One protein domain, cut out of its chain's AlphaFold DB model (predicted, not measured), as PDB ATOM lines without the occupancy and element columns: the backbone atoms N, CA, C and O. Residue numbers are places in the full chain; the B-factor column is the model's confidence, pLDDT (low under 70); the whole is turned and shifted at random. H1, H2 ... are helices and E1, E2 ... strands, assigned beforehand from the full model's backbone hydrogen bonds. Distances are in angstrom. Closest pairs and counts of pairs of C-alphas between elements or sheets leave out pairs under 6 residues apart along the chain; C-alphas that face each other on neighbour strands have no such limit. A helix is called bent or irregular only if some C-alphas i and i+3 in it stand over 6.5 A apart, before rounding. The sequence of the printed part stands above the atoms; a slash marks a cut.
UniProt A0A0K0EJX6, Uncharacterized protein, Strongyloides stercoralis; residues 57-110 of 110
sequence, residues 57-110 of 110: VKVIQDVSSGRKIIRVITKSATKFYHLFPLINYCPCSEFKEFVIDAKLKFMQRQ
ATOM      1  N   VAL A  57      13.179 118.876  20.165       87.51
ATOM      2  CA  VAL A  57      12.685 118.086  19.034       87.51
ATOM      3  C   VAL A  57      13.824 117.797  18.060       87.51
ATOM      4  O   VAL A  57      14.491 118.710  17.579       87.51
ATOM      5  N   LYS A  58      14.045 116.518  17.742       86.54
ATOM      6  CA  LYS A  58      15.005 116.075  16.721       86.54
ATOM      7  C   LYS A  58      14.335 115.137  15.732       86.54
ATOM      8  O   LYS A  58      13.730 114.145  16.133       86.54
ATOM      9  N   VAL A  59      14.482 115.417  14.441       86.84
ATOM     10  CA  VAL A  59      14.064 114.495  13.380       86.84
ATOM     11  C   VAL A  59      15.160 113.449  13.204       86.84
ATOM     12  O   VAL A  59      16.302 113.784  12.904       86.84
ATOM     13  N   ILE A  60      14.812 112.186  13.424       86.72
ATOM     14  CA  ILE A  60      15.677 111.033  13.199       86.72
ATOM     15  C   ILE A  60      15.148 110.331  11.957       86.72
ATOM     16  O   ILE A  60      14.024 109.828  11.950       86.72
ATOM     17  N   GLN A  61      15.942 110.315  10.896       84.31
ATOM     18  CA  GLN A  61      15.638 109.511   9.725       84.31
ATOM     19  C   GLN A  61      16.337 108.167   9.878       84.31
ATOM     20  O   GLN A  61      17.559 108.108  10.005       84.31
ATOM     21  N   ASP A  62      15.555 107.094   9.897       76.84
ATOM     22  CA  ASP A  62      16.106 105.754   9.822       76.84
ATOM     23  C   ASP A  62      16.762 105.561   8.450       76.84
ATOM     24  O   ASP A  62      16.118 105.731   7.413       76.84
ATOM     25  N   VAL A  63      18.053 105.227   8.446       76.09
ATOM     26  CA  VAL A  63      18.862 105.136   7.221       76.09
ATOM     27  C   VAL A  63      18.392 103.979   6.334       76.09
ATOM     28  O   VAL A  63      18.424 104.088   5.113       76.09
ATOM     29  N   SER A  64      17.920 102.886   6.941       78.03
ATOM     30  CA  SER A  64      17.552 101.664   6.215       78.03
ATOM     31  C   SER A  64      16.189 101.744   5.527       78.03
ATOM     32  O   SER A  64      16.024 101.283   4.402       78.03
ATOM     33  N   SER A  65      15.207 102.347   6.190       83.08
ATOM     34  CA  SER A  65      13.818 102.409   5.731       83.08
ATOM     35  C   SER A  65      13.431 103.778   5.179       83.08
ATOM     36  O   SER A  65      12.325 103.943   4.666       83.08
ATOM     37  N   GLY A  66      14.291 104.785   5.353       81.03
ATOM     38  CA  GLY A  66      13.996 106.185   5.059       81.03
ATOM     39  C   GLY A  66      12.906 106.786   5.955       81.03
ATOM     40  O   GLY A  66      12.504 107.933   5.744       81.03
ATOM     41  N   ARG A  67      12.406 106.039   6.950       81.42
ATOM     42  CA  ARG A  67      11.299 106.471   7.807       81.42
ATOM     43  C   ARG A  67      11.748 107.607   8.717       81.42
ATOM     44  O   ARG A  67      12.770 107.514   9.391       81.42
ATOM     45  N   LYS A  68      10.943 108.666   8.773       82.86
ATOM     46  CA  LYS A  68      11.150 109.792   9.687       82.86
ATOM     47  C   LYS A  68      10.452 109.509  11.015       82.86
ATOM     48  O   LYS A  68       9.235 109.342  11.062       82.86
ATOM     49  N   ILE A  69      11.233 109.482  12.086       84.87
ATOM     50  CA  ILE A  69      10.785 109.431  13.476       84.87
ATOM     51  C   ILE A  69      11.123 110.784  14.102       84.87
ATOM     52  O   ILE A  69      12.166 111.367  13.811       84.87
ATOM     53  N   ILE A  70      10.260 111.307  14.968       87.44
ATOM     54  CA  ILE A  70      10.563 112.534  15.713       87.44
ATOM     55  C   ILE A  70      10.879 112.141  17.149       87.44
ATOM     56  O   ILE A  70      10.043 111.560  17.830       87.44
ATOM     57  N   ARG A  71      12.081 112.454  17.625       87.65
ATOM     58  CA  ARG A  71      12.451 112.292  19.030       87.65
ATOM     59  C   ARG A  71      12.188 113.591  19.772       87.65
ATOM     60  O   ARG A  71      12.775 114.614  19.426       87.65
ATOM     61  N   VAL A  72      11.374 113.526  20.817       86.87
ATOM     62  CA  VAL A  72      11.135 114.646  21.729       86.87
ATOM     63  C   VAL A  72      11.797 114.341  23.065       86.87
ATOM     64  O   VAL A  72      11.523 113.316  23.687       86.87
ATOM     65  N   ILE A  73      12.709 115.209  23.488       83.41
ATOM     66  CA  ILE A  73      13.411 115.143  24.767       83.41
ATOM     67  C   ILE A  73      12.573 115.915  25.783       83.41
ATOM     68  O   ILE A  73      12.192 117.057  25.549       83.41
ATOM     69  N   THR A  74      12.257 115.296  26.914       73.73
ATOM     70  CA  THR A  74      11.527 115.992  27.980       73.73
ATOM     71  C   THR A  74      12.444 116.983  28.703       73.73
ATOM     72  O   THR A  74      13.667 116.879  28.631       73.73
ATOM     73  N   LYS A  75      11.865 117.927  29.458       69.06
ATOM     74  CA  LYS A  75      12.642 118.864  30.293       69.06
ATOM     75  C   LYS A  75      13.626 118.137  31.225       69.06
ATOM     76  O   LYS A  75      14.717 118.638  31.475       69.06
ATOM     77  N   SER A  76      13.277 116.932  31.685       68.49
ATOM     78  CA  SER A  76      14.233 115.989  32.264       68.49
ATOM     79  C   SER A  76      15.002 115.282  31.144       68.49
ATOM     80  O   SER A  76      14.462 114.387  30.497       68.49
ATOM     81  N   ALA A  77      16.275 115.629  30.939       63.65
ATOM     82  CA  ALA A  77      17.123 115.071  29.874       63.65
ATOM     83  C   ALA A  77      17.227 113.525  29.854       63.65
ATOM     84  O   ALA A  77      17.758 112.948  28.910       63.65
ATOM     85  N   THR A  78      16.710 112.844  30.877       69.32
ATOM     86  CA  THR A  78      16.687 111.386  31.021       69.32
ATOM     87  C   THR A  78      15.526 110.693  30.312       69.32
ATOM     88  O   THR A  78      15.581 109.478  30.132       69.32
ATOM     89  N   LYS A  79      14.474 111.414  29.899       75.18
ATOM     90  CA  LYS A  79      13.329 110.816  29.197       75.18
ATOM     91  C   LYS A  79      13.158 111.437  27.822       75.18
ATOM     92  O   LYS A  79      13.134 112.660  27.673       75.18
ATOM     93  N   PHE A  80      12.987 110.576  26.831       81.82
ATOM     94  CA  PHE A  80      12.589 110.944  25.485       81.82
ATOM     95  C   PHE A  80      11.460 110.029  25.028       81.82
ATOM     96  O   PHE A  80      11.316 108.908  25.515       81.82
ATOM     97  N   TYR A  81      10.679 110.508  24.074       84.51
ATOM     98  CA  TYR A  81       9.714 109.684  23.372       84.51
ATOM     99  C   TYR A  81       9.836 109.866  21.865       84.51
ATOM    100  O   TYR A  81      10.322 110.888  21.374       84.51
ATOM    101  N   HIS A  82       9.413 108.836  21.142       86.21
ATOM    102  CA  HIS A  82       9.365 108.833  19.691       86.21
ATOM    103  C   HIS A  82       7.932 109.088  19.237       86.21
ATOM    104  O   HIS A  82       7.011 108.386  19.656       86.21
ATOM    105  N   LEU A  83       7.758 110.085  18.378       85.85
ATOM    106  CA  LEU A  83       6.542 110.284  17.609       85.85
ATOM    107  C   LEU A  83       6.702 109.600  16.261       85.85
ATOM    108  O   LEU A  83       7.774 109.643  15.643       85.85
ATOM    109  N   PHE A  84       5.599 109.037  15.786       83.16
ATOM    110  CA  PHE A  84       5.526 108.362  14.499       83.16
ATOM    111  C   PHE A  84       4.476 109.069  13.637       83.16
ATOM    112  O   PHE A  84       3.315 108.650  13.629       83.16
ATOM    113  N   PRO A  85       4.852 110.146  12.917       77.50
ATOM    114  CA  PRO A  85       3.897 110.959  12.161       77.50
ATOM    115  C   PRO A  85       3.078 110.150  11.153       77.50
ATOM    116  O   PRO A  85       1.891 110.400  10.986       77.50
ATOM    117  N   LEU A  86       3.687 109.130  10.534       77.54
ATOM    118  CA  LEU A  86       3.040 108.295   9.514       77.54
ATOM    119  C   LEU A  86       1.824 107.515  10.023       77.54
ATOM    120  O   LEU A  86       0.912 107.248   9.250       77.54
ATOM    121  N   ILE A  87       1.812 107.144  11.303       81.88
ATOM    122  CA  ILE A  87       0.695 106.415  11.926       81.88
ATOM    123  C   ILE A  87      -0.074 107.288  12.924       81.88
ATOM    124  O   ILE A  87      -0.920 106.772  13.647       81.88
ATOM    125  N   ASN A  88       0.236 108.590  12.973       80.82
ATOM    126  CA  ASN A  88      -0.329 109.562  13.906       80.82
ATOM    127  C   ASN A  88      -0.372 109.040  15.355       80.82
ATOM    128  O   ASN A  88      -1.439 108.962  15.956       80.82
ATOM    129  N   TYR A  89       0.777 108.621  15.894       82.33
ATOM    130  CA  TYR A  89       0.877 108.078  17.252       82.33
ATOM    131  C   TYR A  89       1.873 108.862  18.109       82.33
ATOM    132  O   TYR A  89       3.008 109.126  17.688       82.33
ATOM    133  N   CYS A  90       1.448 109.159  19.339       83.80
ATOM    134  CA  CYS A  90       2.272 109.715  20.401       83.80
ATOM    135  C   CYS A  90       2.118 108.860  21.674       83.80
ATOM    136  O   CYS A  90       0.993 108.537  22.051       83.80
ATOM    137  N   PRO A  91       3.214 108.508  22.368       83.42
ATOM    138  CA  PRO A  91       3.146 107.742  23.610       83.42
ATOM    139  C   PRO A  91       2.859 108.607  24.852       83.42
ATOM    140  O   PRO A  91       2.926 108.091  25.967       83.42
ATOM    141  N   CYS A  92       2.592 109.912  24.707       81.24
ATOM    142  CA  CYS A  92       2.231 110.748  25.850       81.24
ATOM    143  C   CYS A  92       0.874 110.325  26.441       81.24
ATOM    144  O   CYS A  92       0.008 109.786  25.745       81.24
ATOM    145  N   SER A  93       0.690 110.574  27.739       83.87
ATOM    146  CA  SER A  93      -0.564 110.279  28.444       83.87
ATOM    147  C   SER A  93      -1.751 111.002  27.816       83.87
ATOM    148  O   SER A  93      -2.792 110.388  27.623       83.87
ATOM    149  N   GLU A  94      -1.570 112.256  27.399       81.96
ATOM    150  CA  GLU A  94      -2.623 113.045  26.751       81.96
ATOM    151  C   GLU A  94      -3.133 112.382  25.467       81.96
ATOM    152  O   GLU A  94      -4.336 112.248  25.274       81.96
ATOM    153  N   PHE A  95      -2.247 111.881  24.602       82.85
ATOM    154  CA  PHE A  95      -2.674 111.185  23.387       82.85
ATOM    155  C   PHE A  95      -3.441 109.899  23.717       82.85
ATOM    156  O   PHE A  95      -4.447 109.578  23.082       82.85
ATOM    157  N   LYS A  96      -2.995 109.166  24.743       83.74
ATOM    158  CA  LYS A  96      -3.704 107.976  25.218       83.74
ATOM    159  C   LYS A  96      -5.114 108.327  25.704       83.74
ATOM    160  O   LYS A  96      -6.074 107.716  25.249       83.74
ATOM    161  N   GLU A  97      -5.241 109.336  26.555       84.58
ATOM    162  CA  GLU A  97      -6.510 109.729  27.173       84.58
ATOM    163  C   GLU A  97      -7.487 110.357  26.165       84.58
ATOM    164  O   GLU A  97      -8.666 109.998  26.119       84.58
ATOM    165  N   PHE A  98      -7.010 111.276  25.323       84.19
ATOM    166  CA  PHE A  98      -7.877 112.075  24.453       84.19
ATOM    167  C   PHE A  98      -8.121 111.459  23.077       84.19
ATOM    168  O   PHE A  98      -9.153 111.741  22.471       84.19
ATOM    169  N   VAL A  99      -7.217 110.612  22.575       80.50
ATOM    170  CA  VAL A  99      -7.365 109.997  21.246       80.50
ATOM    171  C   VAL A  99      -7.740 108.527  21.365       80.50
ATOM    172  O   VAL A  99      -8.745 108.102  20.794       80.50
ATOM    173  N   ILE A 100      -6.958 107.740  22.107       80.31
ATOM    174  CA  ILE A 100      -7.162 106.287  22.182       80.31
ATOM    175  C   ILE A 100      -8.397 105.966  23.026       80.31
ATOM    176  O   ILE A 100      -9.325 105.328  22.527       80.31
ATOM    177  N   ASP A 101      -8.450 106.441  24.269       84.27
ATOM    178  CA  ASP A 101      -9.537 106.105  25.191       84.27
ATOM    179  C   ASP A 101     -10.871 106.713  24.737       84.27
ATOM    180  O   ASP A 101     -11.916 106.068  24.842       84.27
ATOM    181  N   ALA A 102     -10.854 107.921  24.163       81.73
ATOM    182  CA  ALA A 102     -12.041 108.528  23.559       81.73
ATOM    183  C   ALA A 102     -12.578 107.697  22.381       81.73
ATOM    184  O   ALA A 102     -13.783 107.443  22.305       81.73
ATOM    185  N   LYS A 103     -11.695 107.209  21.498       79.92
ATOM    186  CA  LYS A 103     -12.075 106.336  20.379       79.92
ATOM    187  C   LYS A 103     -12.628 104.998  20.866       79.92
ATOM    188  O   LYS A 103     -13.652 104.556  20.354       79.92
ATOM    189  N   LEU A 104     -12.004 104.374  21.866       81.49
ATOM    190  CA  LEU A 104     -12.497 103.125  22.460       81.49
ATOM    191  C   LEU A 104     -13.885 103.307  23.085       81.49
ATOM    192  O   LEU A 104     -14.780 102.505  22.825       81.49
ATOM    193  N   LYS A 105     -14.100 104.393  23.840       81.29
ATOM    194  CA  LYS A 105     -15.416 104.740  24.405       81.29
ATOM    195  C   LYS A 105     -16.469 104.972  23.322       81.29
ATOM    196  O   LYS A 105     -17.619 104.594  23.515       81.29
ATOM    197  N   PHE A 106     -16.098 105.595  22.203       78.82
ATOM    198  CA  PHE A 106     -17.000 105.789  21.067       78.82
ATOM    199  C   PHE A 106     -17.369 104.456  20.405       78.82
ATOM    200  O   PHE A 106     -18.544 104.210  20.157       78.82
ATOM    201  N   MET A 107     -16.393 103.570  20.190       78.89
ATOM    202  CA  MET A 107     -16.615 102.245  19.598       78.89
ATOM    203  C   MET A 107     -17.455 101.315  20.482       78.89
ATOM    204  O   MET A 107     -18.172 100.482  19.954       78.89
ATOM    205  N   GLN A 108     -17.400 101.456  21.810       81.98
ATOM    206  CA  GLN A 108     -18.240 100.688  22.744       81.98
ATOM    207  C   GLN A 108     -19.706 101.158  22.797       81.98
ATOM    208  O   GLN A 108     -20.533 100.494  23.416       81.98
ATOM    209  N   ARG A 109     -20.022 102.326  22.219       72.70
ATOM    210  CA  ARG A 109     -21.381 102.898  22.173       72.70
ATOM    211  C   ARG A 109     -22.094 102.658  20.836       72.70
ATOM    212  O   ARG A 109     -23.226 103.117  20.695       72.70
ATOM    213  N   GLN A 110     -21.430 102.011  19.876       56.98
ATOM    214  CA  GLN A 110     -22.005 101.556  18.606       56.98
ATOM    215  C   GLN A 110     -22.387 100.083  18.704       56.98
ATOM    216  O   GLN A 110     -23.394  99.719  18.062       56.98
TER     217      GLN A 110
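This is residues 57 to 110 of the 110 residues of an uncharacterized protein of Strongyloides stercoralis (UniProt A0A0K0EJX6). A small three-stranded antiparallel sheet, E1, E2 and E3, makes one end of the domain, and a single helix, H1, reaches away from it as an arm that makes much of the length. Between them residues 84 to 92 make a U-shaped loop, and H1 covers neither face of the sheet; residues 93 to 98 and 101 to 110 stick out. The printed part has 54 residues with three named strands and one named helix, in the order E1, E2, E3, H1; the sheet's order is E1, E2, E3. The class is mixed, helices and strands. The whole is loose, with a radius of gyration of the C-alphas of 14.3 A, and flat, spanning 42 by 30 by 11 A.

E1, residues 57 to 61, is an edge strand and forms a hairpin with E2, residues 68 to 73. They are antiparallel at 150 degrees; the C-alphas of Gln 61 and Lys 68 face each other at 4.5 A, and N 58 and O 71 are within hydrogen-bond range at 2.8 A. E2, the inner strand, forms a second hairpin with E3, residues 80 to 83, the other edge strand. These two are also antiparallel at 150 degrees; the C-alphas of Ile 73 and Phe 80 face each other at 4.3 A, and N 83 and O 70 are 2.8 A apart, within hydrogen-bond range. The three strands form a meander, each strand the antiparallel neighbour of the one before. H1, residues 93 to 107, is not on the sheet, with 0 pairs of C-alphas within 10 A, and is apart from E1 and E2. In H1, 9 of 11 O i to N i+4 pairs are within hydrogen-bond range.

E1 begins at C-alpha 57, at (12.685, 118.086, 19.034), and runs through residue 61. E2, residues 68 to 73, is the longest strand by residues, 16.2 A from first to last C-alpha. E3, residues 80 to 83, ends at C-alpha 83, at (6.542, 110.284, 17.609). H1, residues 93 to 107, is 20.0 A long and ends at C-alpha 107, at (-16.615, 102.245, 19.598). It is neither bent nor irregular, but only just: C-alphas 98 and 101 are 6.2 A apart.

The two C-alphas farthest apart are those of Val 63 and Arg 109, at 43.0 A. Without the stretches that stand free, the body has 38 residues and spans 30 by 26 by 11 A. The printed part has no cut and ends at residue 110, the chain's last residue. The three links, E1 to E2, E2 to E3 and E3 to H1, are short. The mean pLDDT of the printed part is 80.6; residues 75 to 78 and residue 110 are under 70.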